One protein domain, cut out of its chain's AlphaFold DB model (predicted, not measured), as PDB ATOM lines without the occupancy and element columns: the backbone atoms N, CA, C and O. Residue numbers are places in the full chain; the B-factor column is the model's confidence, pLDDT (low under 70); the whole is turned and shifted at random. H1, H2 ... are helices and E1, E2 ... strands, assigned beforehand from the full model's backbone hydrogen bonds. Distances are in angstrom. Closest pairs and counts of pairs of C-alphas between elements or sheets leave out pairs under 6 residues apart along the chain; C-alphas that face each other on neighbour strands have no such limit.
ATOM      1  N   LEU A  87     122.657 144.158 101.472       88.94
ATOM      2  CA  LEU A  87     121.690 144.338 100.398       88.94
ATOM      3  C   LEU A  87     120.639 143.231 100.435       88.94
ATOM      4  O   LEU A  87     120.965 142.074 100.698       88.94
ATOM      5  N   ASN A  88     119.393 143.568 100.133       86.00
ATOM      6  CA  ASN A  88     118.366 142.588  99.817       86.00
ATOM      7  C   ASN A  88     118.410 142.214  98.318       86.00
ATOM      8  O   ASN A  88     119.236 142.708  97.547       86.00
ATOM      9  N   VAL A  89     117.499 141.341  97.882       82.06
ATOM     10  CA  VAL A  89     117.439 140.838  96.492       82.06
ATOM     11  C   VAL A  89     117.157 141.911  95.440       82.06
ATOM     12  O   VAL A  89     117.474 141.721  94.266       82.06
ATOM     13  N   GLU A  90     116.577 143.030  95.861       81.75
ATOM     14  CA  GLU A  90     116.242 144.187  95.031       81.75
ATOM     15  C   GLU A  90     117.388 145.211  95.005       81.75
ATOM     16  O   GLU A  90     117.288 146.237  94.336       81.75
ATOM     17  N   GLY A  91     118.488 144.942  95.721       81.00
ATOM     18  CA  GLY A  91     119.617 145.860  95.863       81.00
ATOM     19  C   GLY A  91     119.369 146.987  96.868       81.00
ATOM     20  O   GLY A  91     120.086 147.985  96.842       81.00
ATOM     21  N   LYS A  92     118.367 146.853  97.742       82.00
ATOM     22  CA  LYS A  92     118.060 147.829  98.797       82.00
ATOM     23  C   LYS A  92     118.830 147.504 100.060       82.00
ATOM     24  O   LYS A  92     119.144 146.347 100.327       82.00
ATOM     25  N   HIS A  93     119.101 148.526 100.855       84.75
ATOM     26  CA  HIS A  93     119.774 148.365 102.134       84.75
ATOM     27  C   HIS A  93     118.851 147.716 103.168       84.75
ATOM     28  O   HIS A  93     117.693 148.095 103.303       84.75
ATOM     29  N   TRP A  94     119.399 146.767 103.913       84.31
ATOM     30  CA  TRP A  94     118.746 146.024 104.977       84.31
ATOM     31  C   TRP A  94     119.648 146.048 106.208       84.31
ATOM     32  O   TRP A  94     120.848 145.797 106.086       84.31
ATOM     33  N   ILE A  95     119.095 146.354 107.379       85.31
ATOM     34  CA  ILE A  95     119.855 146.400 108.632       85.31
ATOM     35  C   ILE A  95     119.854 145.023 109.279       85.31
ATOM     36  O   ILE A  95     118.824 144.358 109.360       85.31
ATOM     37  N   CYS A  96     121.031 144.574 109.695       88.06
ATOM     38  CA  CYS A  96     121.186 143.260 110.293       88.06
ATOM     39  C   CYS A  96     120.964 143.292 111.801       88.06
ATOM     40  O   CYS A  96     121.313 144.288 112.440       88.06
ATOM     41  N   PRO A  97     120.458 142.184 112.374       89.19
ATOM     42  CA  PRO A  97     120.515 141.953 113.810       89.19
ATOM     43  C   PRO A  97     121.931 142.172 114.357       89.19
ATOM     44  O   PRO A  97     122.918 141.915 113.666       89.19
ATOM     45  N   ASP A  98     122.030 142.628 115.605       85.94
ATOM     46  CA  ASP A  98     123.296 143.039 116.233       85.94
ATOM     47  C   ASP A  98     124.364 141.930 116.283       85.94
ATOM     48  O   ASP A  98     125.566 142.207 116.291       85.94
ATOM     49  N   ASP A  99     123.936 140.669 116.312       89.62
ATOM     50  CA  ASP A  99     124.794 139.487 116.323       89.62
ATOM     51  C   ASP A  99     125.205 139.013 114.917       89.62
ATOM     52  O   ASP A  99     126.061 138.134 114.783       89.62
ATOM     53  N   ILE A 100     124.661 139.625 113.861       92.25
ATOM     54  CA  ILE A 100     124.901 139.252 112.469       92.25
ATOM     55  C   ILE A 100     125.741 140.321 111.765       92.25
ATOM     56  O   ILE A 100     125.286 141.420 111.460       92.25
ATOM     57  N   ASN A 101     126.982 139.952 111.439       94.44
ATOM     58  CA  ASN A 101     127.950 140.813 110.746       94.44
ATOM     59  C   ASN A 101     128.353 140.287 109.363       94.44
ATOM     60  O   ASN A 101     129.338 140.749 108.786       94.44
ATOM     61  N   ASP A 102     127.616 139.300 108.863       94.75
ATOM     62  CA  ASP A 102     127.803 138.728 107.540       94.75
ATOM     63  C   ASP A 102     126.618 139.107 106.653       94.75
ATOM     64  O   ASP A 102     125.481 139.213 107.115       94.75
ATOM     65  N   CYS A 103     126.894 139.291 105.371       94.25
ATOM     66  CA  CYS A 103     125.918 139.456 104.311       94.25
ATOM     67  C   CYS A 103     126.042 138.292 103.343       94.25
ATOM     68  O   CYS A 103     127.163 137.904 103.023       94.25
ATOM     69  N   HIS A 104     124.932 137.817 102.788       93.06
ATOM     70  CA  HIS A 104     124.943 136.789 101.751       93.06
ATOM     71  C   HIS A 104     124.176 137.210 100.497       93.06
ATOM     72  O   HIS A 104     123.277 138.054 100.533       93.06
ATOM     73  N   PHE A 105     124.529 136.585  99.378       89.06
ATOM     74  CA  PHE A 105     123.794 136.611  98.121       89.06
ATOM     75  C   PHE A 105     123.757 135.197  97.536       89.06
ATOM     76  O   PHE A 105     124.802 134.615  97.255       89.06
ATOM     77  N   ILE A 106     122.559 134.669  97.314       85.81
ATOM     78  CA  ILE A 106     122.255 133.356  96.747       85.81
ATOM     79  C   ILE A 106     121.587 133.545  95.383       85.81
ATOM     80  O   ILE A 106     120.581 134.246  95.254       85.81
ATOM     81  N   GLN A 107     122.109 132.862  94.367       81.06
ATOM     82  CA  GLN A 107     121.498 132.745  93.043       81.06
ATOM     83  C   GLN A 107     121.035 131.297  92.819       81.06
ATOM     84  O   GLN A 107     121.732 130.499  92.202       81.06
ATOM     85  N   GLY A 108     119.865 130.934  93.344       71.62
ATOM     86  CA  GLY A 108     119.337 129.569  93.278       71.62
ATOM     87  C   GLY A 108     118.365 129.326  92.119       71.62
ATOM     88  O   GLY A 108     117.907 130.252  91.449       71.62
ATOM     89  N   VAL A 109     117.984 128.056  91.932       65.25
ATOM     90  CA  VAL A 109     116.931 127.625  90.981       65.25
ATOM     91  C   VAL A 109     115.571 128.247  91.330       65.25
ATOM     92  O   VAL A 109     114.767 128.533  90.451       65.25
ATOM     93  N   ASN A 110     115.340 128.501  92.621       73.12
ATOM     94  CA  ASN A 110     114.105 129.088  93.145       73.12
ATOM     95  C   ASN A 110     114.130 130.627  93.182       73.12
ATOM     96  O   ASN A 110     113.245 131.237  93.775       73.12
ATOM     97  N   GLY A 111     115.138 131.258  92.571       78.50
ATOM     98  CA  GLY A 111     115.280 132.709  92.520       78.50
ATOM     99  C   GLY A 111     116.482 133.233  93.299       78.50
ATOM    100  O   GLY A 111     117.420 132.505  93.632       78.50
ATOM    101  N   LYS A 112     116.469 134.544  93.533       81.50
ATOM    102  CA  LYS A 112     117.530 135.264  94.238       81.50
ATOM    103  C   LYS A 112     117.153 135.400  95.703       81.50
ATOM    104  O   LYS A 112     116.000 135.696  95.997       81.50
ATOM    105  N   VAL A 113     118.126 135.231  96.589       85.00
ATOM    106  CA  VAL A 113     118.005 135.558  98.014       85.00
ATOM    107  C   VAL A 113     119.230 136.371  98.403       85.00
ATOM    108  O   VAL A 113     120.337 136.033  98.011       85.00
ATOM    109  N   ALA A 114     119.055 137.470  99.117       88.81
ATOM    110  CA  ALA A 114     120.152 138.287  99.604       88.81
ATOM    111  C   ALA A 114     119.707 138.969 100.890       88.81
ATOM    112  O   ALA A 114     118.540 139.353 101.012       88.81
ATOM    113  N   GLY A 115     120.629 139.090 101.836       92.00
ATOM    114  CA  GLY A 115     120.346 139.691 103.127       92.00
ATOM    115  C   GLY A 115     121.450 139.430 104.137       92.00
ATOM    116  O   GLY A 115     122.598 139.161 103.781       92.00
ATOM    117  N   CYS A 116     121.076 139.529 105.404       93.25
ATOM    118  CA  CYS A 116     121.958 139.315 106.540       93.25
ATOM    119  C   CYS A 116     122.177 137.824 106.811       93.25
ATOM    120  O   CYS A 116     121.292 136.996 106.599       93.25
ATOM    121  N   GLY A 117     123.356 137.486 107.315       94.00
ATOM    122  CA  GLY A 117     123.764 136.138 107.684       94.00
ATOM    123  C   GLY A 117     124.696 135.500 106.664       94.00
ATOM    124  O   GLY A 117     125.041 136.089 105.638       94.00
ATOM    125  N   LYS A 118     125.091 134.268 106.971       93.62
ATOM    126  CA  LYS A 118     125.977 133.458 106.138       93.62
ATOM    127  C   LYS A 118     125.204 132.643 105.117       93.62
ATOM    128  O   LYS A 118     124.007 132.396 105.258       93.62
ATOM    129  N   CYS A 119     125.936 132.164 104.124       87.88
ATOM    130  CA  CYS A 119     125.438 131.162 103.203       87.88
ATOM    131  C   CYS A 119     125.006 129.879 103.930       87.88
ATOM    132  O   CYS A 119     125.747 129.401 104.795       87.88
ATOM    133  N   PRO A 120     123.855 129.283 103.570       83.56
ATOM    134  CA  PRO A 120     123.489 127.955 104.041       83.56
ATOM    135  C   PRO A 120     124.556 126.923 103.660       83.56
ATOM    136  O   PRO A 120     125.133 126.974 102.569       83.56
ATOM    137  N   GLU A 121     124.804 125.952 104.541       79.38
ATOM    138  CA  GLU A 121     125.742 124.873 104.237       79.38
ATOM    139  C   GLU A 121     125.296 124.095 102.989       79.38
ATOM    140  O   GLU A 121     124.179 123.582 102.906       79.38
ATOM    141  N   GLY A 122     126.199 123.977 102.014       68.69
ATOM    142  CA  GLY A 122     125.974 123.203 100.793       68.69
ATOM    143  C   GLY A 122     125.340 123.967  99.626       68.69
ATOM    144  O   GLY A 122     125.189 123.362  98.560       68.69
ATOM    145  N   ASP A 123     125.025 125.259  99.775       68.06
ATOM    146  CA  ASP A 123     124.502 126.082  98.679       68.06
ATOM    147  C   ASP A 123     125.630 126.624  97.785       68.06
ATOM    148  O   ASP A 123     126.386 127.531  98.127       68.06
ATOM    149  N   PHE A 124     125.745 126.042  96.594       68.12
ATOM    150  CA  PHE A 124     126.858 126.243  95.656       68.12
ATOM    151  C   PHE A 124     126.778 127.548  94.850       68.12
ATOM    152  O   PHE A 124     127.707 127.883  94.116       68.12
ATOM    153  N   HIS A 125     125.679 128.284  94.987       77.06
ATOM    154  CA  HIS A 125     125.460 129.584  94.359       77.06
ATOM    155  C   HIS A 125     125.319 130.703  95.383       77.06
ATOM    156  O   HIS A 125     124.640 131.696  95.124       77.06
ATOM    157  N   CYS A 126     125.930 130.521  96.551       83.31
ATOM    158  CA  CYS A 126     125.930 131.513  97.600       83.31
ATOM    159  C   CYS A 126     127.316 132.123  97.800       83.31
ATOM    160  O   CYS A 126     128.321 131.420  97.851       83.31
ATOM    161  N   PHE A 127     127.349 133.444  97.917       85.75
ATOM    162  CA  PHE A 127     128.508 134.212  98.339       85.75
ATOM    163  C   PHE A 127     128.158 134.955  99.621       85.75
ATOM    164  O   PHE A 127     127.170 135.688  99.637       85.75
ATOM    165  N   ASP A 128     128.975 134.798 100.655       90.56
ATOM    166  CA  ASP A 128     128.910 135.587 101.875       90.56
ATOM    167  C   ASP A 128     130.170 136.426 102.095       90.56
ATOM    168  O   ASP A 128     131.257 136.156 101.578       90.56
ATOM    169  N   CYS A 129     130.003 137.516 102.833       87.69
ATOM    170  CA  CYS A 129     131.059 138.468 103.123       87.69
ATOM    171  C   CYS A 129     130.739 139.267 104.390       87.69
ATOM    172  O   CYS A 129     129.584 139.520 104.704       87.69
ATOM    173  N   ASN A 130     131.773 139.711 105.103       91.75
ATOM    174  CA  ASN A 130     131.648 140.321 106.434       91.75
ATOM    175  C   ASN A 130     131.759 141.857 106.444       91.75
ATOM    176  O   ASN A 130     132.054 142.478 107.468       91.75
ATOM    177  N   LYS A 131     131.623 142.489 105.275       91.81
ATOM    178  CA  LYS A 131     131.717 143.945 105.116       91.81
ATOM    179  C   LYS A 131     130.325 144.520 104.880       91.81
ATOM    180  O   LYS A 131     129.495 143.895 104.238       91.81
ATOM    181  N   LYS A 132     130.087 145.756 105.312       89.69
ATOM    182  CA  LYS A 132     128.809 146.427 105.039       89.69
ATOM    183  C   LYS A 132     128.579 146.518 103.526       89.69
ATOM    184  O   LYS A 132     129.496 146.894 102.795       89.69
ATOM    185  N   LEU A 133     127.367 146.192 103.081       87.62
ATOM    186  CA  LEU A 133     126.914 146.297 101.687       87.62
ATOM    187  C   LEU A 133     127.775 145.514 100.684       87.62
ATOM    188  O   LEU A 133     127.913 145.901  99.526       87.62
ATOM    189  N   CYS A 134     128.398 144.422 101.122       89.94
ATOM    190  CA  CYS A 134     129.333 143.674 100.288       89.94
ATOM    191  C   CYS A 134     128.663 142.639  99.382       89.94
ATOM    192  O   CYS A 134     129.271 142.208  98.403       89.94
ATOM    193  N   ASN A 135     127.430 142.236  99.672       90.38
ATOM    194  CA  ASN A 135     126.694 141.208  98.941       90.38
ATOM    195  C   ASN A 135     126.063 141.766  97.649       90.38
ATOM    196  O   ASN A 135     124.861 141.665  97.420       90.38
ATOM    197  N   THR A 136     126.891 142.383  96.801       84.75
ATOM    198  CA  THR A 136     126.475 142.970  95.520       84.75
ATOM    199  C   THR A 136     126.536 141.952  94.381       84.75
ATOM    200  O   THR A 136     127.269 140.958  94.439       84.75
ATOM    201  N   LYS A 137     125.811 142.231  93.288       79.19
ATOM    202  CA  LYS A 137     125.865 141.414  92.066       79.19
ATOM    203  C   LYS A 137     127.273 141.393  91.465       79.19
ATOM    204  O   LYS A 137     127.714 140.355  90.981       79.19
ATOM    205  N   GLU A 138     127.994 142.511  91.492       79.62
ATOM    206  CA  GLU A 138     129.371 142.591  90.996       79.62
ATOM    207  C   GLU A 138     130.296 141.678  91.802       79.62
ATOM    208  O   GLU A 138     131.079 140.931  91.213       79.62
ATOM    209  N   ASN A 139     130.172 141.686  93.133       77.06
ATOM    210  CA  ASN A 139     130.972 140.831  94.004       77.06
ATOM    211  C   ASN A 139     130.627 139.353  93.819       77.06
ATOM    212  O   ASN A 139     131.539 138.538  93.730       77.06
ATOM    213  N   LEU A 140     129.347 139.016  93.632       75.25
ATOM    214  CA  LEU A 140     128.935 137.670  93.235       75.25
ATOM    215  C   LEU A 140     129.645 137.237  91.942       75.25
ATOM    216  O   LEU A 140     130.294 136.193  91.892       75.25
ATOM    217  N   VAL A 141     129.575 138.068  90.898       70.44
ATOM    218  CA  VAL A 141     130.209 137.774  89.607       70.44
ATOM    219  C   VAL A 141     131.718 137.607  89.759       70.44
ATOM    220  O   VAL A 141     132.272 136.731  89.107       70.44
ATOM    221  N   ILE A 142     132.385 138.405  90.604       68.50
ATOM    222  CA  ILE A 142     133.825 138.299  90.894       68.50
ATOM    223  C   ILE A 142     134.173 136.997  91.619       68.50
ATOM    224  O   ILE A 142     135.135 136.336  91.222       68.50
ATOM    225  N   THR A 143     133.400 136.615  92.634       68.44
ATOM    226  CA  THR A 143     133.639 135.413  93.443       68.44
ATOM    227  C   THR A 143     133.554 134.139  92.609       68.44
ATOM    228  O   THR A 143     134.367 133.231  92.764       68.44
ATOM    229  N   PHE A 144     132.611 134.078  91.671       63.94
ATOM    230  CA  PHE A 144     132.338 132.858  90.915       63.94
ATOM    231  C   PHE A 144     133.080 132.753  89.569       63.94
ATOM    232  O   PHE A 144     132.823 131.828  88.799       63.94
ATOM    233  N   LYS A 145     134.044 133.637  89.271       55.28
ATOM    234  CA  LYS A 145     134.715 133.706  87.953       55.28
ATOM    235  C   LYS A 145     135.381 132.411  87.461       55.28
ATOM    236  O   LYS A 145     135.649 132.339  86.271       55.28
ATOM    237  N   CYS A 146     135.653 131.405  88.297       52.41
ATOM    238  CA  CYS A 146     136.500 130.256  87.927       52.41
ATOM    239  C   CYS A 146     135.903 128.874  88.276       52.41
ATOM    240  O   CYS A 146     136.629 128.001  88.753       52.41
ATOM    241  N   PHE A 147     134.609 128.639  88.029       53.19
ATOM    242  CA  PHE A 147     133.995 127.322  88.258       53.19
ATOM    243  C   PHE A 147     133.362 126.746  86.984       53.19
ATOM    244  O   PHE A 147     132.391 127.283  86.465       53.19
ATOM    245  N   MET A 148     133.903 125.623  86.495       40.94
ATOM    246  CA  MET A 148     133.246 124.761  85.507       40.94
ATOM    247  C   MET A 148     132.886 123.427  86.157       40.94
ATOM    248  O   MET A 148     133.763 122.714  86.646       40.94
ATOM    249  N   GLY A 149     131.612 123.059  86.086       42.19
ATOM    250  CA  GLY A 149     131.156 121.695  86.328       42.19
ATOM    251  C   GLY A 149     129.707 121.642  86.787       42.19
ATOM    252  O   GLY A 149     129.327 122.340  87.720       42.19
ATOM    253  N   GLU A 150     128.913 120.771  86.170       39.41
ATOM    254  CA  GLU A 150     127.641 120.346  86.747       39.41
ATOM    255  C   GLU A 150     127.926 119.460  87.980       39.41
ATOM    256  O   GLU A 150     128.669 118.476  87.906       39.41
ATOM    257  N   GLY A 151     127.389 119.839  89.145       42.12
ATOM    258  CA  GLY A 151     127.493 119.097  90.413       42.12
ATOM    259  C   GLY A 151     128.133 119.879  91.572       42.12
ATOM    260  O   GLY A 151     128.699 120.949  91.382       42.12
ATOM    261  N   LYS A 152     128.072 119.322  92.797       39.62
ATOM    262  CA  LYS A 152     128.509 119.984  94.051       39.62
ATOM    263  C   LYS A 152     129.931 120.560  93.969       39.62
ATOM    264  O   LYS A 152     130.848 119.829  93.577       39.62
ATOM    265  N   LEU A 153     130.113 121.824  94.368       47.94
ATOM    266  CA  LEU A 153     131.421 122.464  94.537       47.94
ATOM    267  C   LEU A 153     132.125 121.896  95.775       47.94
ATOM    268  O   LEU A 153     131.583 121.901  96.874       47.94
ATOM    269  N   THR A 154     133.334 121.391  95.578       49.62
ATOM    270  CA  THR A 154     134.282 121.018  96.634       49.62
ATOM    271  C   THR A 154     135.510 121.914  96.476       49.62
ATOM    272  O   THR A 154     135.754 122.386  95.365       49.62
ATOM    273  N   GLU A 155     136.315 122.140  97.523       47.34
ATOM    274  CA  GLU A 155     137.566 122.931  97.414       47.34
ATOM    275  C   GLU A 155     138.462 122.454  96.255       47.34
ATOM    276  O   GLU A 155     139.138 123.238  95.597       47.34
ATOM    277  N   THR A 156     138.385 121.167  95.923       48.47
ATOM    278  CA  THR A 156     139.106 120.534  94.812       48.47
ATOM    279  C   THR A 156     138.611 120.913  93.407       48.47
ATOM    280  O   THR A 156     139.266 120.563  92.425       48.47
ATOM    281  N   LYS A 157     137.466 121.600  93.276       45.72
ATOM    282  CA  LYS A 157     136.888 122.045  91.994       45.72
ATOM    283  C   LYS A 157     137.167 123.516  91.665       45.72
ATOM    284  O   LYS A 157     136.891 123.930  90.541       45.72
ATOM    285  N   ALA A 158     137.743 124.285  92.589       47.72
ATOM    286  CA  ALA A 158     138.291 125.604  92.291       47.72
ATOM    287  C   ALA A 158     139.627 125.434  91.546       47.72
ATOM    288  O   ALA A 158     140.544 124.797  92.064       47.72
TER     289      ALA A 158
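This is residues 87 to 158 of the 179 residues of an uncharacterized protein of Meloidogyne hapla (UniProt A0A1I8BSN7). What is the picture? Little regular structure: helix H1 crosses over one face of a small antiparallel sheet, E3, E2, E4, between E1 at one end and the tail, residues 144 to 158, at the other. What else? Of 72 printed residues, 26 are in E1, E2, E3, E4 and H1, in that order; it is mixed and compact, radius of gyration 12.4 A for the C-alphas, spanning 36 by 23 by 21 A.

Where is the sheet? E2, residues 103 to 108, begins at C-alpha (125.918, 139.456, 104.311) and is 16.2 A long; E3, 111 to 116, 16.9 A; E4, 126 to 129, 10.3 A. What remains? E1, 93 to 95, is 6.8 A; H1, 137 to 143, is 9.9 A, ending at C-alpha (133.639, 135.413, 93.443).

Which strands pair? Within hydrogen-bond range are N 106 and O 113, 2.7 A, in hairpin E2 and E3, and N 105 and O 127, 2.8 A, between E2 and E4. E1 pairs with no named strand. Where is H1? It is on the sheet, height 8.9 A, its closest C-alphas to E4 being Leu 140 and Phe 127, 6.2 A. Its O i to N i+4 pairs are within range.

How large? The farthest C-alphas, Asp 98 and Gly 149, are 37.6 A apart; the printed part has no cut. Where is pLDDT under 70? At residues 109, 122 to 124 and 142 to 158.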